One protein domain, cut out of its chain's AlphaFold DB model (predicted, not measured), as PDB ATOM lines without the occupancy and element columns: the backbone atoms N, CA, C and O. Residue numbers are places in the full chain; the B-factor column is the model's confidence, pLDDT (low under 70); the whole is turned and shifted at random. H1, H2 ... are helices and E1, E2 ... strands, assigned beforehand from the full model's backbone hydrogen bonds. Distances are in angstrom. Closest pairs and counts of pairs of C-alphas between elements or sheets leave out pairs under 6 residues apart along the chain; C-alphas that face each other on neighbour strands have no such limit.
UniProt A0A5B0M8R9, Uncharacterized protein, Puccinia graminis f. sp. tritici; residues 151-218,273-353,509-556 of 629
ATOM      1  N   PRO A 151     202.089 145.057 228.082       79.31
ATOM      2  CA  PRO A 151     200.797 144.735 228.693       79.31
ATOM      3  C   PRO A 151     200.485 145.551 229.960       79.31
ATOM      4  O   PRO A 151     199.432 145.367 230.557       79.31
ATOM      5  N   LEU A 152     201.405 146.411 230.414       86.94
ATOM      6  CA  LEU A 152     201.271 147.173 231.653       86.94
ATOM      7  C   LEU A 152     201.802 148.599 231.475       86.94
ATOM      8  O   LEU A 152     202.932 148.796 231.015       86.94
ATOM      9  N   SER A 153     201.008 149.583 231.903       89.31
ATOM     10  CA  SER A 153     201.440 150.984 231.960       89.31
ATOM     11  C   SER A 153     202.598 151.169 232.955       89.31
ATOM     12  O   SER A 153     202.696 150.426 233.938       89.31
ATOM     13  N   PRO A 154     203.497 152.150 232.744       92.56
ATOM     14  CA  PRO A 154     204.557 152.452 233.702       92.56
ATOM     15  C   PRO A 154     203.998 152.721 235.103       92.56
ATOM     16  O   PRO A 154     202.959 153.359 235.251       92.56
ATOM     17  N   ILE A 155     204.714 152.280 236.138       94.44
ATOM     18  CA  ILE A 155     204.311 152.556 237.521       94.44
ATOM     19  C   ILE A 155     204.706 153.987 237.861       94.44
ATOM     20  O   ILE A 155     205.865 154.358 237.674       94.44
ATOM     21  N   ILE A 156     203.777 154.775 238.388       95.50
ATOM     22  CA  ILE A 156     204.015 156.177 238.728       95.50
ATOM     23  C   ILE A 156     204.314 156.283 240.222       95.50
ATOM     24  O   ILE A 156     203.496 155.886 241.043       95.50
ATOM     25  N   CYS A 157     205.480 156.811 240.585       95.69
ATOM     26  CA  CYS A 157     205.810 157.146 241.966       95.69
ATOM     27  C   CYS A 157     205.609 158.646 242.167       95.69
ATOM     28  O   CYS A 157     206.139 159.439 241.383       95.69
ATOM     29  N   LEU A 158     204.824 159.011 243.176       94.00
ATOM     30  CA  LEU A 158     204.407 160.377 243.457       94.00
ATOM     31  C   LEU A 158     204.678 160.732 244.910       94.00
ATOM     32  O   LEU A 158     204.595 159.878 245.792       94.00
ATOM     33  N   ASP A 159     204.957 162.009 245.125       90.12
ATOM     34  CA  ASP A 159     205.101 162.590 246.446       90.12
ATOM     35  C   ASP A 159     204.788 164.090 246.408       90.12
ATOM     36  O   ASP A 159     204.858 164.748 245.355       90.12
ATOM     37  N   ASN A 160     204.459 164.634 247.573       86.75
ATOM     38  CA  ASN A 160     204.259 166.059 247.755       86.75
ATOM     39  C   ASN A 160     205.571 166.821 247.683       86.75
ATOM     40  O   ASN A 160     206.618 166.396 248.174       86.75
ATOM     41  N   ILE A 161     205.488 168.038 247.157       83.56
ATOM     42  CA  ILE A 161     206.582 168.988 247.229       83.56
ATOM     43  C   ILE A 161     206.090 170.354 247.686       83.56
ATOM     44  O   ILE A 161     205.459 171.112 246.949       83.56
ATOM     45  N   ASP A 162     206.472 170.671 248.919       80.81
ATOM     46  CA  ASP A 162     206.233 171.965 249.536       80.81
ATOM     47  C   ASP A 162     207.551 172.723 249.717       80.81
ATOM     48  O   ASP A 162     208.553 172.171 250.199       80.81
ATOM     49  N   PHE A 163     207.555 174.003 249.355       76.50
ATOM     50  CA  PHE A 163     208.638 174.934 249.669       76.50
ATOM     51  C   PHE A 163     208.111 176.363 249.806       76.50
ATOM     52  O   PHE A 163     207.070 176.726 249.263       76.50
ATOM     53  N   GLU A 164     208.833 177.176 250.574       74.06
ATOM     54  CA  GLU A 164     208.479 178.573 250.810       74.06
ATOM     55  C   GLU A 164     208.978 179.446 249.650       74.06
ATOM     56  O   GLU A 164     210.185 179.601 249.442       74.06
ATOM     57  N   GLU A 165     208.053 180.062 248.918       70.75
ATOM     58  CA  GLU A 165     208.359 181.095 247.939       70.75
ATOM     59  C   GLU A 165     208.677 182.403 248.664       70.75
ATOM     60  O   GLU A 165     207.809 183.080 249.227       70.75
ATOM     61  N   LYS A 166     209.964 182.760 248.677       65.50
ATOM     62  CA  LYS A 166     210.445 183.972 249.343       65.50
ATOM     63  C   LYS A 166     210.289 185.180 248.432       65.50
ATOM     64  O   LYS A 166     210.903 185.252 247.366       65.50
ATOM     65  N   VAL A 167     209.542 186.180 248.893       62.62
ATOM     66  CA  VAL A 167     209.466 187.468 248.199       62.62
ATOM     67  C   VAL A 167     210.671 188.325 248.590       62.62
ATOM     68  O   VAL A 167     210.957 188.511 249.771       62.62
ATOM     69  N   HIS A 168     211.382 188.857 247.588       55.44
ATOM     70  CA  HIS A 168     212.620 189.621 247.787       55.44
ATOM     71  C   HIS A 168     212.416 190.889 248.636       55.44
ATOM     72  O   HIS A 168     213.251 191.210 249.479       55.44
ATOM     73  N   SER A 169     211.280 191.569 248.460       53.78
ATOM     74  CA  SER A 169     210.888 192.745 249.242       53.78
ATOM     75  C   SER A 169     209.556 192.472 249.928       53.78
ATOM     76  O   SER A 169     208.506 192.518 249.285       53.78
ATOM     77  N   LYS A 170     209.603 192.173 251.229       59.41
ATOM     78  CA  LYS A 170     208.399 191.945 252.032       59.41
ATOM     79  C   LYS A 170     207.638 193.259 252.216       59.41
ATOM     80  O   LYS A 170     208.225 194.268 252.602       59.41
ATOM     81  N   SER A 171     206.336 193.240 251.967       68.38
ATOM     82  CA  SER A 171     205.399 194.303 252.346       68.38
ATOM     83  C   SER A 171     204.180 193.663 253.024       68.38
ATOM     84  O   SER A 171     204.022 192.444 252.933       68.38
ATOM     85  N   PRO A 172     203.298 194.426 253.690       61.19
ATOM     86  CA  PRO A 172     202.071 193.867 254.271       61.19
ATOM     87  C   PRO A 172     201.201 193.100 253.257       61.19
ATOM     88  O   PRO A 172     200.498 192.170 253.632       61.19
ATOM     89  N   GLU A 173     201.295 193.454 251.971       58.84
ATOM     90  CA  GLU A 173     200.575 192.817 250.857       58.84
ATOM     91  C   GLU A 173     201.396 191.731 250.138       58.84
ATOM     92  O   GLU A 173     200.847 190.944 249.371       58.84
ATOM     93  N   LYS A 174     202.716 191.680 250.357       62.56
ATOM     94  CA  LYS A 174     203.643 190.735 249.719       62.56
ATOM     95  C   LYS A 174     204.413 189.975 250.783       62.56
ATOM     96  O   LYS A 174     205.467 190.414 251.251       62.56
ATOM     97  N   THR A 175     203.867 188.828 251.156       66.12
ATOM     98  CA  THR A 175     204.458 187.925 252.142       66.12
ATOM     99  C   THR A 175     205.021 186.687 251.458       66.12
ATOM    100  O   THR A 175     204.848 186.491 250.259       66.12
ATOM    101  N   ASN A 176     205.768 185.884 252.210       72.81
ATOM    102  CA  ASN A 176     206.193 184.584 251.716       72.81
ATOM    103  C   ASN A 176     204.954 183.697 251.545       72.81
ATOM    104  O   ASN A 176     204.089 183.679 252.422       72.81
ATOM    105  N   HIS A 177     204.886 182.962 250.444       71.75
ATOM    106  CA  HIS A 177     203.794 182.033 250.176       71.75
ATOM    107  C   HIS A 177     204.331 180.606 250.171       71.75
ATOM    108  O   HIS A 177     205.440 180.359 249.709       71.75
ATOM    109  N   MET A 178     203.564 179.660 250.706       78.25
ATOM    110  CA  MET A 178     203.899 178.245 250.562       78.25
ATOM    111  C   MET A 178     203.450 177.779 249.181       78.25
ATOM    112  O   MET A 178     202.267 177.861 248.853       78.25
ATOM    113  N   PHE A 179     204.396 177.306 248.375       79.69
ATOM    114  CA  PHE A 179     204.076 176.553 247.173       79.69
ATOM    115  C   PHE A 179     203.686 175.135 247.580       79.69
ATOM    116  O   PHE A 179     204.400 174.504 248.363       79.69
ATOM    117  N   HIS A 180     202.582 174.654 247.017       82.94
ATOM    118  CA  HIS A 180     202.083 173.299 247.196       82.94
ATOM    119  C   HIS A 180     201.963 172.637 245.828       82.94
ATOM    120  O   HIS A 180     201.143 173.049 245.003       82.94
ATOM    121  N   GLY A 181     202.776 171.616 245.582       86.88
ATOM    122  CA  GLY A 181     202.732 170.851 244.344       86.88
ATOM    123  C   GLY A 181     202.901 169.361 244.580       86.88
ATOM    124  O   GLY A 181     203.210 168.915 245.682       86.88
ATOM    125  N   THR A 182     202.735 168.601 243.505       89.69
ATOM    126  CA  THR A 182     202.986 167.160 243.469       89.69
ATOM    127  C   THR A 182     204.002 166.887 242.382       89.69
ATOM    128  O   THR A 182     203.969 167.481 241.296       89.69
ATOM    129  N   TRP A 183     204.922 165.979 242.661       91.50
ATOM    130  CA  TRP A 183     205.958 165.622 241.717       91.50
ATOM    131  C   TRP A 183     206.295 164.138 241.802       91.50
ATOM    132  O   TRP A 183     205.778 163.415 242.647       91.50
ATOM    133  N   GLY A 184     207.085 163.649 240.851       94.62
ATOM    134  CA  GLY A 184     207.260 162.216 240.708       94.62
ATOM    135  C   GLY A 184     208.011 161.789 239.466       94.62
ATOM    136  O   GLY A 184     208.496 162.602 238.670       94.62
ATOM    137  N   TYR A 185     208.066 160.477 239.286       95.81
ATOM    138  CA  TYR A 185     208.618 159.842 238.101       95.81
ATOM    139  C   TYR A 185     207.813 158.604 237.724       95.81
ATOM    140  O   TYR A 185     207.152 157.980 238.554       95.81
ATOM    141  N   ILE A 186     207.921 158.211 236.461       95.12
ATOM    142  CA  ILE A 186     207.438 156.917 235.989       95.12
ATOM    143  C   ILE A 186     208.576 155.898 236.002       95.12
ATOM    144  O   ILE A 186     209.726 156.238 235.728       95.12
ATOM    145  N   HIS A 187     208.259 154.649 236.322       94.19
ATOM    146  CA  HIS A 187     209.179 153.520 236.307       94.19
ATOM    147  C   HIS A 187     208.679 152.465 235.323       94.19
ATOM    148  O   HIS A 187     207.635 151.837 235.530       94.19
ATOM    149  N   ARG A 188     209.447 152.251 234.252       91.62
ATOM    150  CA  ARG A 188     209.165 151.205 233.266       91.62
ATOM    151  C   ARG A 188     209.747 149.874 233.730       91.62
ATOM    152  O   ARG A 188     210.958 149.751 233.907       91.62
ATOM    153  N   ILE A 189     208.879 148.880 233.875       89.69
ATOM    154  CA  ILE A 189     209.270 147.524 234.259       89.69
ATOM    155  C   ILE A 189     209.968 146.817 233.091       89.69
ATOM    156  O   ILE A 189     209.604 147.001 231.928       89.69
ATOM    157  N   ASP A 190     210.989 146.010 233.396       85.62
ATOM    158  CA  ASP A 190     211.688 145.214 232.386       85.62
ATOM    159  C   ASP A 190     210.725 144.198 231.757       85.62
ATOM    160  O   ASP A 190     210.166 143.329 232.433       85.62
ATOM    161  N   ARG A 191     210.589 144.275 230.428       84.50
ATOM    162  CA  ARG A 191     209.776 143.365 229.613       84.50
ATOM    163  C   ARG A 191     210.123 141.899 229.833       84.50
ATOM    164  O   ARG A 191     209.271 141.049 229.616       84.50
ATOM    165  N   LYS A 192     211.360 141.581 230.225       86.19
ATOM    166  CA  LYS A 192     211.768 140.196 230.501       86.19
ATOM    167  C   LYS A 192     210.942 139.569 231.619       86.19
ATOM    168  O   LYS A 192     210.571 138.418 231.478       86.19
ATOM    169  N   ILE A 193     210.608 140.339 232.656       85.69
ATOM    170  CA  ILE A 193     209.830 139.855 233.806       85.69
ATOM    171  C   ILE A 193     208.372 139.603 233.397       85.69
ATOM    172  O   ILE A 193     207.744 138.672 233.877       85.69
ATOM    173  N   LEU A 194     207.839 140.404 232.469       86.31
ATOM    174  CA  LEU A 194     206.461 140.267 231.986       86.31
ATOM    175  C   LEU A 194     206.246 139.011 231.125       86.31
ATOM    176  O   LEU A 194     205.130 138.515 231.058       86.31
ATOM    177  N   LYS A 195     207.295 138.495 230.469       86.38
ATOM    178  CA  LYS A 195     207.203 137.323 229.576       86.38
ATOM    179  C   LYS A 195     206.967 136.003 230.306       86.38
ATOM    180  O   LYS A 195     206.538 135.048 229.668       86.38
ATOM    181  N   ASP A 196     207.259 135.959 231.601       88.62
ATOM    182  CA  ASP A 196     207.125 134.751 232.418       88.62
ATOM    183  C   ASP A 196     205.676 134.526 232.900       88.62
ATOM    184  O   ASP A 196     205.384 133.509 233.528       88.62
ATOM    185  N   PHE A 197     204.764 135.461 232.602       91.62
ATOM    186  CA  PHE A 197     203.370 135.453 233.051       91.62
ATOM    187  C   PHE A 197     202.390 135.584 231.882       91.62
ATOM    188  O   PHE A 197     202.755 135.987 230.777       91.62
ATOM    189  N   ASP A 198     201.125 135.252 232.146       90.44
ATOM    190  CA  ASP A 198     200.035 135.478 231.198       90.44
ATOM    191  C   ASP A 198     199.850 136.986 230.962       90.44
ATOM    192  O   ASP A 198     199.865 137.779 231.902       90.44
ATOM    193  N   GLN A 199     199.660 137.401 229.709       87.25
ATOM    194  CA  GLN A 199     199.408 138.806 229.382       87.25
ATOM    195  C   GLN A 199     198.080 139.295 229.969       87.25
ATOM    196  O   GLN A 199     197.973 140.462 230.348       87.25
ATOM    197  N   GLU A 200     197.096 138.402 230.112       89.50
ATOM    198  CA  GLU A 200     195.813 138.726 230.737       89.50
ATOM    199  C   GLU A 200     195.951 139.071 232.225       89.50
ATOM    200  O   GLU A 200     195.115 139.807 232.747       89.50
ATOM    201  N   ASP A 201     197.018 138.632 232.909       91.38
ATOM    202  CA  ASP A 201     197.243 138.972 234.322       91.38
ATOM    203  C   ASP A 201     197.385 140.483 234.552       91.38
ATOM    204  O   ASP A 201     197.144 140.946 235.671       91.38
ATOM    205  N   PHE A 202     197.744 141.244 233.514       90.50
ATOM    206  CA  PHE A 202     197.954 142.692 233.565       90.50
ATOM    207  C   PHE A 202     196.749 143.503 233.066       90.50
ATOM    208  O   PHE A 202     196.753 144.732 233.162       90.50
ATOM    209  N   SER A 203     195.697 142.844 232.569       89.50
ATOM    210  CA  SER A 203     194.534 143.529 232.008       89.50
ATOM    211  C   SER A 203     193.643 144.141 233.096       89.50
ATOM    212  O   SER A 203     193.468 143.602 234.195       89.50
ATOM    213  N   ILE A 204     192.987 145.267 232.786       89.44
ATOM    214  CA  ILE A 204     191.996 145.873 233.698       89.44
ATOM    215  C   ILE A 204     190.850 144.913 233.991       89.44
ATOM    216  O   ILE A 204     190.307 144.927 235.096       89.44
ATOM    217  N   LYS A 205     190.445 144.114 232.998       91.12
ATOM    218  CA  LYS A 205     189.373 143.136 233.165       91.12
ATOM    219  C   LYS A 205     189.747 142.155 234.271       91.12
ATOM    220  O   LYS A 205     188.988 142.017 235.229       91.12
ATOM    221  N   ARG A 206     190.945 141.571 234.187       93.00
ATOM    222  CA  ARG A 206     191.448 140.636 235.187       93.00
ATOM    223  C   ARG A 206     191.572 141.275 236.565       93.00
ATOM    224  O   ARG A 206     191.071 140.725 237.541       93.00
ATOM    225  N   TYR A 207     192.134 142.481 236.637       93.12
ATOM    226  CA  TYR A 207     192.208 143.243 237.883       93.12
ATOM    227  C   TYR A 207     190.820 143.470 238.512       93.12
ATOM    228  O   TYR A 207     190.621 143.218 239.699       93.12
ATOM    229  N   LYS A 208     189.821 143.895 237.729       91.50
ATOM    230  CA  LYS A 208     188.450 144.109 238.224       91.50
ATOM    231  C   LYS A 208     187.796 142.815 238.706       91.50
ATOM    232  O   LYS A 208     187.072 142.852 239.702       91.50
ATOM    233  N   GLU A 209     188.041 141.691 238.039       93.75
ATOM    234  CA  GLU A 209     187.584 140.371 238.486       93.75
ATOM    235  C   GLU A 209     188.222 139.979 239.824       93.75
ATOM    236  O   GLU A 209     187.514 139.534 240.725       93.75
ATOM    237  N   ASP A 210     189.529 140.185 239.993       93.88
ATOM    238  CA  ASP A 210     190.243 139.919 241.250       93.88
ATOM    239  C   ASP A 210     189.684 140.758 242.405       93.88
ATOM    240  O   ASP A 210     189.341 140.222 243.462       93.88
ATOM    241  N   ILE A 211     189.500 142.064 242.186       92.44
ATOM    242  CA  ILE A 211     188.903 142.963 243.180       92.44
ATOM    243  C   ILE A 211     187.455 142.565 243.482       92.44
ATOM    244  O   ILE A 211     187.052 142.560 244.644       92.44
ATOM    245  N   SER A 212     186.669 142.178 242.478       91.75
ATOM    246  CA  SER A 212     185.282 141.746 242.696       91.75
ATOM    247  C   SER A 212     185.212 140.445 243.498       91.75
ATOM    248  O   SER A 212     184.410 140.338 244.423       91.75
ATOM    249  N   ARG A 213     186.096 139.479 243.213       92.00
ATOM    250  CA  ARG A 213     186.223 138.235 243.989       92.00
ATOM    251  C   ARG A 213     186.687 138.497 245.418       92.00
ATOM    252  O   ARG A 213     186.263 137.787 246.324       92.00
ATOM    253  N   SER A 214     187.492 139.536 245.642       91.44
ATOM    254  CA  SER A 214     187.938 139.901 246.990       91.44
ATOM    255  C   SER A 214     186.794 140.291 247.931       91.44
ATOM    256  O   SER A 214     186.926 140.109 249.134       91.44
ATOM    257  N   ALA A 215     185.646 140.741 247.407       90.06
ATOM    258  CA  ALA A 215     184.465 141.022 248.224       90.06
ATOM    259  C   ALA A 215     183.868 139.762 248.882       90.06
ATOM    260  O   ALA A 215     183.129 139.873 249.854       90.06
ATOM    261  N   GLN A 216     184.184 138.575 248.352       89.88
ATOM    262  CA  GLN A 216     183.775 137.274 248.893       89.88
ATOM    263  C   GLN A 216     184.889 136.605 249.715       89.88
ATOM    264  O   GLN A 216     184.700 135.495 250.209       89.88
ATOM    265  N   LEU A 217     186.064 137.237 249.831       89.25
ATOM    266  CA  LEU A 217     187.178 136.691 250.595       89.25
ATOM    267  C   LEU A 217     186.885 136.831 252.090       89.25
ATOM    268  O   LEU A 217     186.844 137.943 252.612       89.25
ATOM    269  N   ASP A 218     186.738 135.701 252.774       89.06
ATOM    270  CA  ASP A 218     186.637 135.678 254.230       89.06
ATOM    271  C   ASP A 218     188.015 135.963 254.845       89.06
ATOM    272  O   ASP A 218     188.930 135.136 254.788       89.06
ATOM    273  N   GLN A 273     219.492 145.859 239.161       91.56
ATOM    274  CA  GLN A 273     219.560 146.515 237.855       91.56
ATOM    275  C   GLN A 273     219.198 147.993 238.016       91.56
ATOM    276  O   GLN A 273     218.364 148.330 238.858       91.56
ATOM    277  N   LYS A 274     219.820 148.863 237.209       91.50
ATOM    278  CA  LYS A 274     219.480 150.292 237.196       91.50
ATOM    279  C   LYS A 274     218.032 150.468 236.708       91.50
ATOM    280  O   LYS A 274     217.703 149.912 235.657       91.50
ATOM    281  N   PRO A 275     217.179 151.216 237.431       92.31
ATOM    282  CA  PRO A 275     215.789 151.401 237.043       92.31
ATOM    283  C   PRO A 275     215.694 152.287 235.797       92.31
ATOM    284  O   PRO A 275     216.475 153.225 235.621       92.31
ATOM    285  N   ASN A 276     214.712 152.004 234.940       92.38
ATOM    286  CA  ASN A 276     214.378 152.862 233.808       92.38
ATOM    287  C   ASN A 276     213.319 153.880 234.243       92.38
ATOM    288  O   ASN A 276     212.140 153.533 234.343       92.38
ATOM    289  N   ILE A 277     213.761 155.103 234.543       93.50
ATOM    290  CA  ILE A 277     212.908 156.170 235.075       93.50
ATOM    291  C   ILE A 277     212.841 157.369 234.131       93.50
ATOM    292  O   ILE A 277     213.832 157.727 233.488       93.50
ATOM    293  N   GLN A 278     211.697 158.045 234.127       94.44
ATOM    294  CA  GLN A 278     211.518 159.353 233.501       94.44
ATOM    295  C   GLN A 278     210.789 160.267 234.486       94.44
ATOM    296  O   GLN A 278     209.749 159.892 235.025       94.44
ATOM    297  N   MET A 279     211.336 161.457 234.739       95.12
ATOM    298  CA  MET A 279     210.704 162.424 235.642       95.12
ATOM    299  C   MET A 279     209.433 162.990 235.013       95.12
ATOM    300  O   MET A 279     209.396 163.256 233.812       95.12
ATOM    301  N   LEU A 280     208.423 163.233 235.843       94.25
ATOM    302  CA  LEU A 280     207.269 164.039 235.469       94.25
ATOM    303  C   LEU A 280     207.632 165.530 235.507       94.25
ATOM    304  O   LEU A 280     208.579 165.966 236.176       94.25
ATOM    305  N   LYS A 281     206.863 166.348 234.794       93.19
ATOM    306  CA  LYS A 281     206.827 167.791 235.028       93.19
ATOM    307  C   LYS A 281     206.170 168.037 236.391       93.19
ATOM    308  O   LYS A 281     205.184 167.382 236.722       93.19
ATOM    309  N   LEU A 282     206.721 168.970 237.168       91.38
ATOM    310  CA  LEU A 282     206.131 169.422 238.430       91.38
ATOM    311  C   LEU A 282     204.686 169.880 238.200       91.38
ATOM    312  O   LEU A 282     204.435 170.699 237.311       91.38
ATOM    313  N   MET A 283     203.761 169.355 239.000       91.00
ATOM    314  CA  MET A 283     202.335 169.661 238.914       91.00
ATOM    315  C   MET A 283     201.967 170.652 240.013       91.00
ATOM    316  O   MET A 283     202.319 170.457 241.177       91.00
ATOM    317  N   ILE A 284     201.238 171.706 239.648       84.94
ATOM    318  CA  ILE A 284     200.728 172.715 240.592       84.94
ATOM    319  C   ILE A 284     199.382 172.218 241.139       84.94
ATOM    320  O   ILE A 284     198.336 172.845 240.995       84.94
ATOM    321  N   ALA A 285     199.414 171.017 241.703       80.75
ATOM    322  CA  ALA A 285     198.294 170.349 242.337       80.75
ATOM    323  C   ALA A 285     198.826 169.734 243.627       80.75
ATOM    324  O   ALA A 285     199.869 169.086 243.608       80.75
ATOM    325  N   SER A 286     198.144 169.956 244.745       81.06
ATOM    326  CA  SER A 286     198.527 169.354 246.024       81.06
ATOM    327  C   SER A 286     197.847 168.001 246.166       81.06
ATOM    328  O   SER A 286     196.647 167.918 245.935       81.06
ATOM    329  N   ASP A 287     198.547 166.954 246.595       78.12
ATOM    330  CA  ASP A 287     197.885 165.673 246.862       78.12
ATOM    331  C   ASP A 287     197.206 165.621 248.248       78.12
ATOM    332  O   ASP A 287     196.558 164.630 248.587       78.12
ATOM    333  N   ASN A 288     197.302 166.705 249.033       85.62
ATOM    334  CA  ASN A 288     196.788 166.810 250.402       85.62
ATOM    335  C   ASN A 288     195.251 166.826 250.490       85.62
ATOM    336  O   ASN A 288     194.695 166.851 251.589       85.62
ATOM    337  N   SER A 289     194.545 166.818 249.357       89.38
ATOM    338  CA  SER A 289     193.087 166.737 249.300       89.38
ATOM    339  C   SER A 289     192.612 165.815 248.178       89.38
ATOM    340  O   SER A 289     193.310 165.588 247.190       89.38
ATOM    341  N   ALA A 290     191.384 165.307 248.301       88.69
ATOM    342  CA  ALA A 290     190.755 164.492 247.261       88.69
ATOM    343  C   ALA A 290     190.641 165.243 245.918       88.69
ATOM    344  O   ALA A 290     190.925 164.674 244.866       88.69
ATOM    345  N   GLU A 291     190.262 166.526 245.951       89.12
ATOM    346  CA  GLU A 291     190.204 167.385 244.761       89.12
ATOM    347  C   GLU A 291     191.588 167.545 244.127       89.12
ATOM    348  O   GLU A 291     191.746 167.385 242.918       89.12
ATOM    349  N   GLY A 292     192.602 167.793 244.954       89.56
ATOM    350  CA  GLY A 292     193.966 167.978 244.499       89.56
ATOM    351  C   GLY A 292     194.578 166.714 243.884       89.56
ATOM    352  O   GLY A 292     195.208 166.806 242.831       89.56
ATOM    353  N   VAL A 293     194.279 165.525 244.427       90.12
ATOM    354  CA  VAL A 293     194.584 164.240 243.764       90.12
ATOM    355  C   VAL A 293     193.883 164.131 242.407       90.12
ATOM    356  O   VAL A 293     194.485 163.670 241.442       90.12
ATOM    357  N   GLY A 294     192.631 164.583 242.297       90.19
ATOM    358  CA  GLY A 294     191.911 164.629 241.022       90.19
ATOM    359  C   GLY A 294     192.620 165.494 239.976       90.19
ATOM    360  O   GLY A 294     192.859 165.028 238.864       90.19
ATOM    361  N   ASN A 295     193.019 166.708 240.361       91.50
ATOM    362  CA  ASN A 295     193.757 167.638 239.502       91.50
ATOM    363  C   ASN A 295     195.129 167.077 239.099       91.50
ATOM    364  O   ASN A 295     195.534 167.184 237.943       91.50
ATOM    365  N   MET A 296     195.825 166.425 240.034       92.12
ATOM    366  CA  MET A 296     197.101 165.758 239.780       92.12
ATOM    367  C   MET A 296     196.961 164.634 238.744       92.12
ATOM    368  O   MET A 296     197.757 164.568 237.807       92.12
ATOM    369  N   LEU A 297     195.931 163.788 238.844       91.62
ATOM    370  CA  LEU A 297     195.678 162.750 237.841       91.62
ATOM    371  C   LEU A 297     195.404 163.351 236.454       91.62
ATOM    372  O   LEU A 297     195.927 162.848 235.462       91.62
ATOM    373  N   GLU A 298     194.644 164.444 236.370       91.69
ATOM    374  CA  GLU A 298     194.416 165.148 235.101       91.69
ATOM    375  C   GLU A 298     195.707 165.724 234.509       91.69
ATOM    376  O   GLU A 298     195.932 165.627 233.299       91.69
ATOM    377  N   ASP A 299     196.577 166.292 235.343       92.44
ATOM    378  CA  ASP A 299     197.862 166.833 234.906       92.44
ATOM    379  C   ASP A 299     198.819 165.740 234.410       92.44
ATOM    380  O   ASP A 299     199.544 165.971 233.441       92.44
ATOM    381  N   ILE A 300     198.787 164.535 234.990       92.56
ATOM    382  CA  ILE A 300     199.525 163.375 234.458       92.56
ATOM    383  C   ILE A 300     199.043 163.047 233.039       92.56
ATOM    384  O   ILE A 300     199.864 162.882 232.132       92.56
ATOM    385  N   VAL A 301     197.724 163.021 232.810       92.12
ATOM    386  CA  VAL A 301     197.163 162.775 231.470       92.12
ATOM    387  C   VAL A 301     197.607 163.860 230.488       92.12
ATOM    388  O   VAL A 301     198.047 163.530 229.388       92.12
ATOM    389  N   ARG A 302     197.588 165.142 230.885       92.62
ATOM    390  CA  ARG A 302     198.044 166.276 230.047       92.62
ATOM    391  C   ARG A 302     199.525 166.208 229.672       92.62
ATOM    392  O   ARG A 302     199.924 166.787 228.663       92.62
ATOM    393  N   GLN A 303     200.346 165.546 230.483       92.19
ATOM    394  CA  GLN A 303     201.766 165.334 230.192       92.19
ATOM    395  C   GLN A 303     202.018 164.158 229.240       92.19
ATOM    396  O   GLN A 303     203.096 164.070 228.648       92.19
ATOM    397  N   SER A 304     201.035 163.274 229.073       90.00
ATOM    398  CA  SER A 304     201.063 162.185 228.101       90.00
ATOM    399  C   SER A 304     200.635 162.656 226.702       90.00
ATOM    400  O   SER A 304     200.210 163.793 226.503       90.00
ATOM    401  N   SER A 305     200.738 161.774 225.706       87.19
ATOM    402  CA  SER A 305     200.127 161.974 224.384       87.19
ATOM    403  C   SER A 305     198.745 161.318 224.255       87.19
ATOM    404  O   SER A 305     198.242 161.183 223.141       87.19
ATOM    405  N   LEU A 306     198.163 160.848 225.363       89.00
ATOM    406  CA  LEU A 306     196.928 160.070 225.384       89.00
ATOM    407  C   LEU A 306     195.711 160.957 225.639       89.00
ATOM    408  O   LEU A 306     195.774 161.953 226.360       89.00
ATOM    409  N   THR A 307     194.568 160.562 225.081       88.75
ATOM    410  CA  THR A 307     193.278 161.120 225.500       88.75
ATOM    411  C   THR A 307     192.883 160.567 226.871       88.75
ATOM    412  O   THR A 307     193.341 159.498 227.276       88.75
ATOM    413  N   GLN A 308     191.969 161.253 227.566       86.06
ATOM    414  CA  GLN A 308     191.388 160.756 228.821       86.06
ATOM    415  C   GLN A 308     190.876 159.311 228.676       86.06
ATOM    416  O   GLN A 308     191.187 158.449 229.488       86.06
ATOM    417  N   GLN A 309     190.170 159.007 227.585       85.62
ATOM    418  CA  GLN A 309     189.639 157.664 227.341       85.62
ATOM    419  C   GLN A 309     190.738 156.608 227.176       85.62
ATOM    420  O   GLN A 309     190.608 155.523 227.729       85.62
ATOM    421  N   GLN A 310     191.821 156.923 226.455       87.88
ATOM    422  CA  GLN A 310     192.949 156.004 226.262       87.88
ATOM    423  C   GLN A 310     193.736 155.771 227.555       87.88
ATOM    424  O   GLN A 310     194.140 154.654 227.850       87.88
ATOM    425  N   TYR A 311     193.948 156.817 228.353       88.19
ATOM    426  CA  TYR A 311     194.633 156.669 229.635       88.19
ATOM    427  C   TYR A 311     193.809 155.818 230.613       88.19
ATOM    428  O   TYR A 311     194.328 154.921 231.283       88.19
ATOM    429  N   HIS A 312     192.497 156.063 230.659       87.62
ATOM    430  CA  HIS A 312     191.574 155.335 231.525       87.62
ATOM    431  C   HIS A 312     191.196 153.936 231.011       87.62
ATOM    432  O   HIS A 312     190.621 153.145 231.767       87.62
ATOM    433  N   SER A 313     191.540 153.600 229.761       85.81
ATOM    434  CA  SER A 313     191.390 152.250 229.214       85.81
ATOM    435  C   SER A 313     192.512 151.298 229.611       85.81
ATOM    436  O   SER A 313     192.398 150.125 229.274       85.81
ATOM    437  N   GLU A 314     193.544 151.775 230.319       86.88
ATOM    438  CA  GLU A 314     194.691 150.996 230.811       86.88
ATOM    439  C   GLU A 314     194.749 150.952 232.350       86.88
ATOM    440  O   GLU A 314     194.213 151.830 233.037       86.88
ATOM    441  N   LEU A 315     195.368 149.909 232.914       90.81
ATOM    442  CA  LEU A 315     195.548 149.778 234.366       90.81
ATOM    443  C   LEU A 315     196.628 150.760 234.836       90.81
ATOM    444  O   LEU A 315     197.777 150.661 234.412       90.81
ATOM    445  N   GLN A 316     196.268 151.669 235.744       92.50
ATOM    446  CA  GLN A 316     197.171 152.687 236.282       92.50
ATOM    447  C   GLN A 316     197.629 152.310 237.693       92.50
ATOM    448  O   GLN A 316     196.831 152.261 238.636       92.50
ATOM    449  N   LEU A 317     198.930 152.042 237.819       93.88
ATOM    450  CA  LEU A 317     199.591 151.696 239.076       93.88
ATOM    451  C   LEU A 317     200.344 152.906 239.612       93.88
ATOM    452  O   LEU A 317     201.295 153.379 238.987       93.88
ATOM    453  N   LEU A 318     199.931 153.387 240.778       94.75
ATOM    454  CA  LEU A 318     200.572 154.506 241.452       94.75
ATOM    455  C   LEU A 318     201.189 154.035 242.773       94.75
ATOM    456  O   LEU A 318     200.727 153.072 243.379       94.75
ATOM    457  N   GLU A 319     202.222 154.718 243.234       94.88
ATOM    458  CA  GLU A 319     202.850 154.525 244.538       94.88
ATOM    459  C   GLU A 319     203.044 155.892 245.180       94.88
ATOM    460  O   GLU A 319     203.604 156.790 244.549       94.88
ATOM    461  N   ALA A 320     202.547 156.049 246.402       93.12
ATOM    462  CA  ALA A 320     202.557 157.316 247.121       93.12
ATOM    463  C   ALA A 320     202.510 157.075 248.636       93.12
ATOM    464  O   ALA A 320     202.440 155.929 249.104       93.12
ATOM    465  N   ASP A 321     202.548 158.151 249.417       92.00
ATOM    466  CA  ASP A 321     202.377 158.056 250.859       92.00
ATOM    467  C   ASP A 321     200.934 157.648 251.245       92.00
ATOM    468  O   ASP A 321     200.016 157.542 250.422       92.00
ATOM    469  N   LEU A 322     200.720 157.357 252.532       91.94
ATOM    470  CA  LEU A 322     199.403 156.935 253.019       91.94
ATOM    471  C   LEU A 322     198.342 158.047 252.897       91.94
ATOM    472  O   LEU A 322     197.162 157.736 252.736       91.94
ATOM    473  N   GLY A 323     198.738 159.316 252.982       91.81
ATOM    474  CA  GLY A 323     197.842 160.458 252.813       91.81
ATOM    475  C   GLY A 323     197.263 160.504 251.402       91.81
ATOM    476  O   GLY A 323     196.040 160.552 251.250       91.81
ATOM    477  N   SER A 324     198.108 160.372 250.377       92.25
ATOM    478  CA  SER A 324     197.670 160.354 248.975       92.25
ATOM    479  C   SER A 324     196.752 159.156 248.691       92.25
ATOM    480  O   SER A 324     195.726 159.305 248.023       92.25
ATOM    481  N   VAL A 325     197.050 157.978 249.264       93.12
ATOM    482  CA  VAL A 325     196.188 156.779 249.163       93.12
ATOM    483  C   VAL A 325     194.788 157.049 249.725       93.12
ATOM    484  O   VAL A 325     193.786 156.744 249.073       93.12
ATOM    485  N   LEU A 326     194.702 157.652 250.916       93.56
ATOM    486  CA  LEU A 326     193.429 158.018 251.544       93.56
ATOM    487  C   LEU A 326     192.656 159.043 250.705       93.56
ATOM    488  O   LEU A 326     191.437 158.931 250.557       93.56
ATOM    489  N   ASN A 327     193.354 160.017 250.123       94.25
ATOM    490  CA  ASN A 327     192.741 161.038 249.280       94.25
ATOM    491  C   ASN A 327     192.212 160.464 247.960       94.25
ATOM    492  O   ASN A 327     191.119 160.848 247.538       94.25
ATOM    493  N   LEU A 328     192.891 159.481 247.356       92.75
ATOM    494  CA  LEU A 328     192.358 158.748 246.205       92.75
ATOM    495  C   LEU A 328     191.101 157.943 246.571       92.75
ATOM    496  O   LEU A 328     190.120 157.957 245.823       92.75
ATOM    497  N   GLU A 329     191.097 157.243 247.708       91.19
ATOM    498  CA  GLU A 329     189.906 156.519 248.176       91.19
ATOM    499  C   GLU A 329     188.730 157.475 248.433       91.19
ATOM    500  O   GLU A 329     187.604 157.207 248.001       91.19
ATOM    501  N   SER A 330     189.002 158.623 249.061       93.25
ATOM    502  CA  SER A 330     188.021 159.687 249.287       93.25
ATOM    503  C   SER A 330     187.460 160.215 247.966       93.25
ATOM    504  O   SER A 330     186.241 160.233 247.784       93.25
ATOM    505  N   LEU A 331     188.317 160.524 246.989       92.25
ATOM    506  CA  LEU A 331     187.905 160.967 245.656       92.25
ATOM    507  C   LEU A 331     186.997 159.941 244.965       92.25
ATOM    508  O   LEU A 331     185.945 160.287 244.424       92.25
ATOM    509  N   ARG A 332     187.360 158.655 245.030       90.56
ATOM    510  CA  ARG A 332     186.548 157.561 244.472       90.56
ATOM    511  C   ARG A 332     185.194 157.442 245.159       90.56
ATOM    512  O   ARG A 332     184.218 157.104 244.494       90.56
ATOM    513  N   SER A 333     185.123 157.689 246.465       89.88
ATOM    514  CA  SER A 333     183.858 157.664 247.205       89.88
ATOM    515  C   SER A 333     182.927 158.806 246.784       89.88
ATOM    516  O   SER A 333     181.748 158.562 246.552       89.88
ATOM    517  N   GLN A 334     183.470 160.011 246.577       89.44
ATOM    518  CA  GLN A 334     182.714 161.202 246.167       89.44
ATOM    519  C   GLN A 334     182.181 161.101 244.733       89.44
ATOM    520  O   GLN A 334     181.133 161.654 244.415       89.44
ATOM    521  N   ARG A 335     182.895 160.385 243.857       88.12
ATOM    522  CA  ARG A 335     182.542 160.224 242.437       88.12
ATOM    523  C   ARG A 335     181.636 159.017 242.151       88.12
ATOM    524  O   ARG A 335     181.318 158.756 240.990       88.12
ATOM    525  N   LYS A 336     181.230 158.252 243.173       85.44
ATOM    526  CA  LYS A 336     180.308 157.113 243.028       85.44
ATOM    527  C   LYS A 336     178.848 157.534 243.282       85.44
ATOM    528  O   LYS A 336     178.599 158.250 244.245       85.44
ATOM    529  N   PRO A 337     177.878 157.008 242.508       81.81
ATOM    530  CA  PRO A 337     178.051 156.139 241.342       81.81
ATOM    531  C   PRO A 337     178.401 156.946 240.079       81.81
ATOM    532  O   PRO A 337     177.842 158.008 239.839       81.81
ATOM    533  N   SER A 338     179.280 156.412 239.228       79.12
ATOM    534  CA  SER A 338     179.508 156.959 237.888       79.12
ATOM    535  C   SER A 338     179.717 155.836 236.875       79.12
ATOM    536  O   SER A 338     180.506 154.917 237.111       79.12
ATOM    537  N   GLY A 339     178.997 155.913 235.751       75.31
ATOM    538  CA  GLY A 339     179.151 154.996 234.615       75.31
ATOM    539  C   GLY A 339     180.386 155.292 233.756       75.31
ATOM    540  O   GLY A 339     180.788 154.455 232.954       75.31
ATOM    541  N   HIS A 340     181.006 156.455 233.959       78.50
ATOM    542  CA  HIS A 340     182.176 156.930 233.228       78.50
ATOM    543  C   HIS A 340     183.469 156.438 233.892       78.50
ATOM    544  O   HIS A 340     183.644 156.582 235.107       78.50
ATOM    545  N   VAL A 341     184.374 155.837 233.111       76.38
ATOM    546  CA  VAL A 341     185.613 155.217 233.627       76.38
ATOM    547  C   VAL A 341     186.573 156.281 234.161       76.38
ATOM    548  O   VAL A 341     187.153 156.113 235.232       76.38
ATOM    549  N   GLU A 342     186.651 157.409 233.461       77.06
ATOM    550  CA  GLU A 342     187.394 158.613 233.827       77.06
ATOM    551  C   GLU A 342     186.983 159.166 235.201       77.06
ATOM    552  O   GLU A 342     187.811 159.604 235.998       77.06
ATOM    553  N   THR A 343     185.697 159.066 235.533       79.31
ATOM    554  CA  THR A 343     185.148 159.609 236.776       79.31
ATOM    555  C   THR A 343     185.227 158.594 237.914       79.31
ATOM    556  O   THR A 343     185.511 158.964 239.052       79.31
ATOM    557  N   ASN A 344     185.017 157.302 237.646       82.75
ATOM    558  CA  ASN A 344     184.994 156.282 238.700       82.75
ATOM    559  C   ASN A 344     186.388 155.830 239.181       82.75
ATOM    560  O   ASN A 344     186.486 155.233 240.263       82.75
ATOM    561  N   LEU A 345     187.443 156.095 238.395       86.25
ATOM    562  CA  LEU A 345     188.841 155.731 238.670       86.25
ATOM    563  C   LEU A 345     189.020 154.248 239.047       86.25
ATOM    564  O   LEU A 345     189.896 153.872 239.824       86.25
ATOM    565  N   GLY A 346     188.160 153.369 238.526       85.75
ATOM    566  CA  GLY A 346     188.171 151.937 238.828       85.75
ATOM    567  C   GLY A 346     189.374 151.194 238.249       85.75
ATOM    568  O   GLY A 346     189.651 150.076 238.671       85.75
ATOM    569  N   ASN A 347     190.076 151.809 237.300       87.75
ATOM    570  CA  ASN A 347     191.312 151.330 236.688       87.75
ATOM    571  C   ASN A 347     192.578 151.854 237.392       87.75
ATOM    572  O   ASN A 347     193.675 151.538 236.953       87.75
ATOM    573  N   THR A 348     192.442 152.684 238.431       89.81
ATOM    574  CA  THR A 348     193.563 153.342 239.112       89.81
ATOM    575  C   THR A 348     193.626 152.882 240.563       89.81
ATOM    576  O   THR A 348     192.611 152.898 241.269       89.81
ATOM    577  N   PHE A 349     194.807 152.495 241.042       89.44
ATOM    578  CA  PHE A 349     195.026 152.315 242.476       89.44
ATOM    579  C   PHE A 349     196.435 152.721 242.903       89.44
ATOM    580  O   PHE A 349     197.376 152.684 242.112       89.44
ATOM    581  N   MET A 350     196.550 153.116 244.171       92.81
ATOM    582  CA  MET A 350     197.800 153.533 244.798       92.81
ATOM    583  C   MET A 350     198.286 152.477 245.794       92.81
ATOM    584  O   MET A 350     197.512 151.962 246.604       92.81
ATOM    585  N   LEU A 351     199.574 152.165 245.726       93.31
ATOM    586  CA  LEU A 351     200.321 151.344 246.672       93.31
ATOM    587  C   LEU A 351     200.950 152.223 247.751       93.31
ATOM    588  O   LEU A 351     201.343 153.357 247.483       93.31
ATOM    589  N   LEU A 352     201.092 151.663 248.955       94.25
ATOM    590  CA  LEU A 352     201.817 152.314 250.042       94.25
ATOM    591  C   LEU A 352     203.312 152.357 249.731       94.25
ATOM    592  O   LEU A 352     203.929 151.310 249.520       94.25
ATOM    593  N   GLY A 353     203.886 153.557 249.788       94.12
ATOM    594  CA  GLY A 353     205.325 153.771 249.709       94.12
ATOM    595  C   GLY A 353     206.066 152.993 250.798       94.12
ATOM    596  O   GLY A 353     205.708 153.022 251.989       94.12
ATOM    597  N   SER A 509     208.631 145.641 242.028       91.38
ATOM    598  CA  SER A 509     208.720 147.066 241.768       91.38
ATOM    599  C   SER A 509     208.834 147.909 243.034       91.38
ATOM    600  O   SER A 509     209.303 149.030 242.919       91.38
ATOM    601  N   LEU A 510     208.429 147.430 244.218       93.31
ATOM    602  CA  LEU A 510     208.465 148.226 245.461       93.31
ATOM    603  C   LEU A 510     209.880 148.715 245.819       93.31
ATOM    604  O   LEU A 510     210.044 149.751 246.461       93.31
ATOM    605  N   LEU A 511     210.905 147.974 245.390       95.44
ATOM    606  CA  LEU A 511     212.311 148.303 245.595       95.44
ATOM    607  C   LEU A 511     213.023 148.451 244.247       95.44
ATOM    608  O   LEU A 511     212.783 147.690 243.313       95.44
ATOM    609  N   ILE A 512     213.950 149.398 244.167       94.31
ATOM    610  CA  ILE A 512     214.792 149.654 242.995       94.31
ATOM    611  C   ILE A 512     216.259 149.745 243.407       94.31
ATOM    612  O   ILE A 512     216.568 150.065 244.551       94.31
ATOM    613  N   SER A 513     217.179 149.465 242.480       93.62
ATOM    614  CA  SER A 513     218.626 149.602 242.698       93.62
ATOM    615  C   SER A 513     219.177 150.742 241.834       93.62
ATOM    616  O   SER A 513     219.525 150.511 240.675       93.62
ATOM    617  N   PRO A 514     219.287 151.982 242.350       88.62
ATOM    618  CA  PRO A 514     219.706 153.141 241.553       88.62
ATOM    619  C   PRO A 514     221.066 152.970 240.868       88.62
ATOM    620  O   PRO A 514     221.271 153.422 239.741       88.62
ATOM    621  N   THR A 515     221.988 152.244 241.506       83.50
ATOM    622  CA  THR A 515     223.321 151.946 240.956       83.50
ATOM    623  C   THR A 515     223.367 150.674 240.121       83.50
ATOM    624  O   THR A 515     224.344 150.454 239.405       83.50
ATOM    625  N   GLY A 516     222.345 149.821 240.214       87.38
ATOM    626  CA  GLY A 516     222.366 148.457 239.694       87.38
ATOM    627  C   GLY A 516     223.305 147.516 240.456       87.38
ATOM    628  O   GLY A 516     223.579 146.421 239.970       87.38
ATOM    629  N   ARG A 517     223.827 147.922 241.623       85.12
ATOM    630  CA  ARG A 517     224.715 147.091 242.449       85.12
ATOM    631  C   ARG A 517     223.904 146.259 243.457       85.12
ATOM    632  O   ARG A 517     222.946 146.772 244.043       85.12
ATOM    633  N   PRO A 518     224.301 145.000 243.725       86.19
ATOM    634  CA  PRO A 518     223.751 144.230 244.839       86.19
ATOM    635  C   PRO A 518     223.880 144.987 246.169       86.19
ATOM    636  O   PRO A 518     224.828 145.754 246.362       86.19
ATOM    637  N   ASN A 519     222.933 144.770 247.084       85.75
ATOM    638  CA  ASN A 519     222.861 145.429 248.397       85.75
ATOM    639  C   ASN A 519     222.763 146.974 248.374       85.75
ATOM    640  O   ASN A 519     222.997 147.615 249.395       85.75
ATOM    641  N   HIS A 520     222.426 147.570 247.225       86.12
ATOM    642  CA  HIS A 520     222.178 149.009 247.061       86.12
ATOM    643  C   HIS A 520     220.732 149.280 246.629       86.12
ATOM    644  O   HIS A 520     220.472 150.142 245.787       86.12
ATOM    645  N   PHE A 521     219.796 148.485 247.141       93.56
ATOM    646  CA  PHE A 521     218.380 148.709 246.900       93.56
ATOM    647  C   PHE A 521     217.823 149.761 247.853       93.56
ATOM    648  O   PHE A 521     218.258 149.891 248.997       93.56
ATOM    649  N   VAL A 522     216.837 150.494 247.360       93.88
ATOM    650  CA  VAL A 522     216.034 151.446 248.118       93.88
ATOM    651  C   VAL A 522     214.575 151.324 247.699       93.88
ATOM    652  O   VAL A 522     214.274 150.822 246.615       93.88
ATOM    653  N   ALA A 523     213.664 151.792 248.545       94.88
ATOM    654  CA  ALA A 523     212.278 151.977 248.140       94.88
ATOM    655  C   ALA A 523     212.160 153.084 247.076       94.88
ATOM    656  O   ALA A 523     212.978 154.007 247.041       94.88
ATOM    657  N   LYS A 524     211.158 152.989 246.199       93.50
ATOM    658  CA  LYS A 524     210.936 153.990 245.142       93.50
ATOM    659  C   LYS A 524     210.608 155.370 245.701       93.50
ATOM    660  O   LYS A 524     211.207 156.347 245.268       93.50
ATOM    661  N   ASP A 525     209.710 155.438 246.675       94.00
ATOM    662  CA  ASP A 525     209.342 156.687 247.345       94.00
ATOM    663  C   ASP A 525     210.557 157.359 248.010       94.00
ATOM    664  O   ASP A 525     210.764 158.557 247.847       94.00
ATOM    665  N   PHE A 526     211.463 156.591 248.627       92.12
ATOM    666  CA  PHE A 526     212.740 157.145 249.105       92.12
ATOM    667  C   PHE A 526     213.630 157.686 247.983       92.12
ATOM    668  O   PHE A 526     214.347 158.672 248.151       92.12
ATOM    669  N   TYR A 527     213.641 157.022 246.831       92.38
ATOM    670  CA  TYR A 527     214.425 157.497 245.704       92.38
ATOM    671  C   TYR A 527     213.867 158.804 245.130       92.38
ATOM    672  O   TYR A 527     214.651 159.676 244.754       92.38
ATOM    673  N   LEU A 528     212.540 158.969 245.127       92.38
ATOM    674  CA  LEU A 528     211.883 160.227 244.782       92.38
ATOM    675  C   LEU A 528     212.253 161.351 245.758       92.38
ATOM    676  O   LEU A 528     212.574 162.449 245.312       92.38
ATOM    677  N   GLU A 529     212.332 161.064 247.057       88.75
ATOM    678  CA  GLU A 529     212.730 162.052 248.069       88.75
ATOM    679  C   GLU A 529     214.137 162.628 247.838       88.75
ATOM    680  O   GLU A 529     214.378 163.827 248.019       88.75
ATOM    681  N   ASN A 530     215.064 161.820 247.314       85.81
ATOM    682  CA  ASN A 530     216.373 162.331 246.898       85.81
ATOM    683  C   ASN A 530     216.248 163.350 245.757       85.81
ATOM    684  O   ASN A 530     216.960 164.354 245.739       85.81
ATOM    685  N   PHE A 531     215.337 163.137 244.804       89.38
ATOM    686  CA  PHE A 531     215.080 164.120 243.753       89.38
ATOM    687  C   PHE A 531     214.348 165.352 244.280       89.38
ATOM    688  O   PHE A 531     214.680 166.458 243.845       89.38
ATOM    689  N   ASN A 532     213.423 165.199 245.234       88.69
ATOM    690  CA  ASN A 532     212.758 166.317 245.907       88.69
ATOM    691  C   ASN A 532     213.781 167.256 246.556       88.69
ATOM    692  O   ASN A 532     213.682 168.476 246.397       88.69
ATOM    693  N   TYR A 533     214.802 166.703 247.221       86.88
ATOM    694  CA  TYR A 533     215.925 167.481 247.750       86.88
ATOM    695  C   TYR A 533     216.615 168.305 246.654       86.88
ATOM    696  O   TYR A 533     216.737 169.523 246.787       86.88
ATOM    697  N   TRP A 534     217.010 167.677 245.541       86.62
ATOM    698  CA  TRP A 534     217.699 168.375 244.449       86.62
ATOM    699  C   TRP A 534     216.828 169.433 243.774       86.62
ATOM    700  O   TRP A 534     217.324 170.501 243.417       86.62
ATOM    701  N   LEU A 535     215.526 169.189 243.628       87.12
ATOM    702  CA  LEU A 535     214.622 170.194 243.080       87.12
ATOM    703  C   LEU A 535     214.511 171.413 244.003       87.12
ATOM    704  O   LEU A 535     214.590 172.543 243.520       87.12
ATOM    705  N   LYS A 536     214.415 171.199 245.323       84.19
ATOM    706  CA  LYS A 536     214.455 172.277 246.328       84.19
ATOM    707  C   LYS A 536     215.801 173.006 246.319       84.19
ATOM    708  O   LYS A 536     215.826 174.231 246.402       84.19
ATOM    709  N   PHE A 537     216.913 172.287 246.164       84.56
ATOM    710  CA  PHE A 537     218.243 172.878 246.004       84.56
ATOM    711  C   PHE A 537     218.295 173.801 244.777       84.56
ATOM    712  O   PHE A 537     218.687 174.964 244.892       84.56
ATOM    713  N   PHE A 538     217.836 173.332 243.611       82.88
ATOM    714  CA  PHE A 538     217.815 174.144 242.392       82.88
ATOM    715  C   PHE A 538     216.882 175.350 242.512       82.88
ATOM    716  O   PHE A 538     217.211 176.416 241.991       82.88
ATOM    717  N   TYR A 539     215.755 175.208 243.209       79.50
ATOM    718  CA  TYR A 539     214.857 176.322 243.504       79.50
ATOM    719  C   TYR A 539     215.545 177.388 244.372       79.50
ATOM    720  O   TYR A 539     215.596 178.561 244.003       79.50
ATOM    721  N   ASN A 540     216.148 176.977 245.490       78.06
ATOM    722  CA  ASN A 540     216.722 177.895 246.475       78.06
ATOM    723  C   ASN A 540     217.985 178.617 245.977       78.06
ATOM    724  O   ASN A 540     218.200 179.778 246.329       78.06
ATOM    725  N   ASN A 541     218.805 177.970 245.142       76.38
ATOM    726  CA  ASN A 541     220.124 178.493 244.767       76.38
ATOM    727  C   ASN A 541     220.152 179.315 243.467       76.38
ATOM    728  O   ASN A 541     221.162 179.938 243.161       76.38
ATOM    729  N   ASN A 542     219.059 179.407 242.699       70.25
ATOM    730  CA  ASN A 542     219.059 180.121 241.408       70.25
ATOM    731  C   ASN A 542     218.853 181.656 241.483       70.25
ATOM    732  O   ASN A 542     218.733 182.326 240.446       70.25
ATOM    733  N   GLY A 543     218.890 182.230 242.693       55.38
ATOM    734  CA  GLY A 543     219.242 183.635 242.963       55.38
ATOM    735  C   GLY A 543     218.226 184.722 242.589       55.38
ATOM    736  O   GLY A 543     218.479 185.897 242.834       55.38
ATOM    737  N   ILE A 544     217.081 184.379 242.004       48.81
ATOM    738  CA  ILE A 544     215.986 185.317 241.722       48.81
ATOM    739  C   ILE A 544     214.723 184.521 241.979       48.81
ATOM    740  O   ILE A 544     214.517 183.583 241.217       48.81
ATOM    741  N   GLY A 545     213.958 184.856 243.032       49.22
ATOM    742  CA  GLY A 545     212.740 184.155 243.477       49.22
ATOM    743  C   GLY A 545     212.013 183.492 242.314       49.22
ATOM    744  O   GLY A 545     211.323 184.156 241.541       49.22
ATOM    745  N   SER A 546     212.338 182.219 242.095       54.78
ATOM    746  CA  SER A 546     212.152 181.607 240.791       54.78
ATOM    747  C   SER A 546     210.696 181.255 240.652       54.78
ATOM    748  O   SER A 546     210.195 180.446 241.419       54.78
ATOM    749  N   ASP A 547     210.049 181.867 239.670       64.75
ATOM    750  CA  ASP A 547     208.741 181.476 239.165       64.75
ATOM    751  C   ASP A 547     208.588 179.943 239.187       64.75
ATOM    752  O   ASP A 547     209.361 179.220 238.545       64.75
ATOM    753  N   SER A 548     207.619 179.451 239.957       67.25
ATOM    754  CA  SER A 548     207.317 178.026 240.086       67.25
ATOM    755  C   SER A 548     206.991 177.385 238.734       67.25
ATOM    756  O   SER A 548     207.329 176.216 238.518       67.25
ATOM    757  N   GLN A 549     206.476 178.154 237.763       71.75
ATOM    758  CA  GLN A 549     206.308 177.677 236.387       71.75
ATOM    759  C   GLN A 549     207.652 177.333 235.748       71.75
ATOM    760  O   GLN A 549     207.806 176.273 235.142       71.75
ATOM    761  N   ARG A 550     208.671 178.175 235.942       73.94
ATOM    762  CA  ARG A 550     210.019 177.937 235.416       73.94
ATOM    763  C   ARG A 550     210.682 176.725 236.062       73.94
ATOM    764  O   ARG A 550     211.383 175.987 235.365       73.94
ATOM    765  N   LEU A 551     210.480 176.517 237.365       79.19
ATOM    766  CA  LEU A 551     210.962 175.323 238.063       79.19
ATOM    767  C   LEU A 551     210.378 174.057 237.418       79.19
ATOM    768  O   LEU A 551     211.129 173.142 237.070       79.19
ATOM    769  N   GLY A 552     209.065 174.046 237.175       79.69
ATOM    770  CA  GLY A 552     208.398 172.935 236.504       79.69
ATOM    771  C   GLY A 552     208.818 172.758 235.045       79.69
ATOM    772  O   GLY A 552     209.125 171.652 234.613       79.69
ATOM    773  N   ASP A 553     208.889 173.831 234.262       79.56
ATOM    774  CA  ASP A 553     209.153 173.725 232.825       79.56
ATOM    775  C   ASP A 553     210.602 173.391 232.476       79.56
ATOM    776  O   ASP A 553     210.863 172.730 231.464       79.56
ATOM    777  N   VAL A 554     211.555 173.866 233.276       77.50
ATOM    778  CA  VAL A 554     212.976 173.852 232.908       77.50
ATOM    779  C   VAL A 554     213.780 172.870 233.756       77.50
ATOM    780  O   VAL A 554     214.666 172.192 233.230       77.50
ATOM    781  N   PHE A 555     213.483 172.771 235.052       83.88
ATOM    782  CA  PHE A 555     214.317 172.017 235.989       83.88
ATOM    783  C   PHE A 555     213.753 170.642 236.311       83.88
ATOM    784  O   PHE A 555     214.509 169.677 236.237       83.88
ATOM    785  N   SER A 556     212.456 170.534 236.622       89.62
ATOM    786  CA  SER A 556     211.882 169.301 237.179       89.62
ATOM    787  C   SER A 556     212.155 168.086 236.281       89.62
ATOM    788  O   SER A 556     212.734 167.097 236.713       89.62
TER     789      SER A 556
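AT A GLANCE: This is residues 151 to 218, 273 to 353 and 509 to 556 of the 629 residues of an uncharacterized protein of Puccinia graminis f. sp. tritici (UniProt A0A5B0M8R9). A strongly twisted sheet of five strands lies between helices in three layers: H8 runs along one face over E2 and E1, and H4 and H6 are on the other. The long hairpin of E1 and E2 reaches out to one end; H1, H2 and H3 trail off at the other, where residues 211 to 218 stick out. The 197 printed residues hold nine named helices and five named strands, in the order E1 E2 H1 H2 H3 E3 H4 H5 E4 H6 H7 E5 H8 H9, mixed in class; the mixed sheet runs E3 E2 E1 E4 E5. The whole is compact, with a radius of gyration of the C-alphas of 18.8 A and spans of 60 by 46 by 35 A.

HOW THE PARTS SIT: E1, residues 155 to 165, and E2, residues 177 to 188, form an antiparallel hairpin, with N 157 and O 185 within hydrogen-bond range at 2.9 A. H1, residues 191 to 194, H2, residues 199 to 202, and H3, residues 204 to 214, are not on the sheet. Edge strand E3, residues 276 to 279, is antiparallel to E2, N 186 to O 278 being 2.9 A. H4, residues 290 to 303, is on the sheet, over none of its strands; its closest C-alphas to E2 are Met 296 and Thr 182, 7.1 A. H5, residues 308 to 312, is not on the sheet. E4, residues 316 to 320, is parallel to E1, N 156 to O 317 being 2.9 A. E3, H4, H5 and E4 form a split strand-helix-strand unit, two strands of one sheet with helices between them in the chain and with E2 and E1 between them in the sheet; its crossover is right-handed. H6, residues 322 to 334, touches residues 290 to 294 of H4 alone, about perpendicular at 84 degrees; the closest C-alphas, of Asn 327 and Ala 290, are 4.5 A apart. H7, residues 341 to 344, not on the sheet, touches H5, closest at C-alphas Glu 342 and His 312, 5.8 A. Edge strand E5, residues 348 to 352, is parallel to E4, N 351 to O 318 being 2.8 A; E4, H6, H7 and E5 form a strand-helix-strand unit, two parallel neighbour strands with helices between, and its crossover is right-handed. H8, residues 524 to 541, has a height over the sheet of 7.4 A, on the opposite face to H4. H9, residues 548 to 556, only grazes the sheet and touches residues 535 to 539 of H8 alone, closest at C-alphas Ser 556 and Leu 535, 6.6 A. Every O i to N i+4 pair is within hydrogen-bond range in H3, H4, H5 and H6, 13 of 14 in H8 and 4 of 5 in H9; H1, H2 and H7 are too short for one.

IN THESE COORDINATES: E1 begins at C-alpha 155, (204.311, 152.556, 237.521), and is 30.6 A long; E2 is 35.6 A, H4 20.3 A and H8 26.2 A. H9 ends at C-alpha 556, (211.882, 169.301, 237.179).

THE WHOLE: The farthest C-alphas, Pro 172 and Asp 196, are 63.2 A apart. Residues 219 to 272 and 354 to 508 are not printed, with C-alpha gaps of 38.3 A and 10.9 A. Of the links printed whole, E1 to E2 is long. Residues 166 to 175 and 543 to 548 have pLDDT under 70.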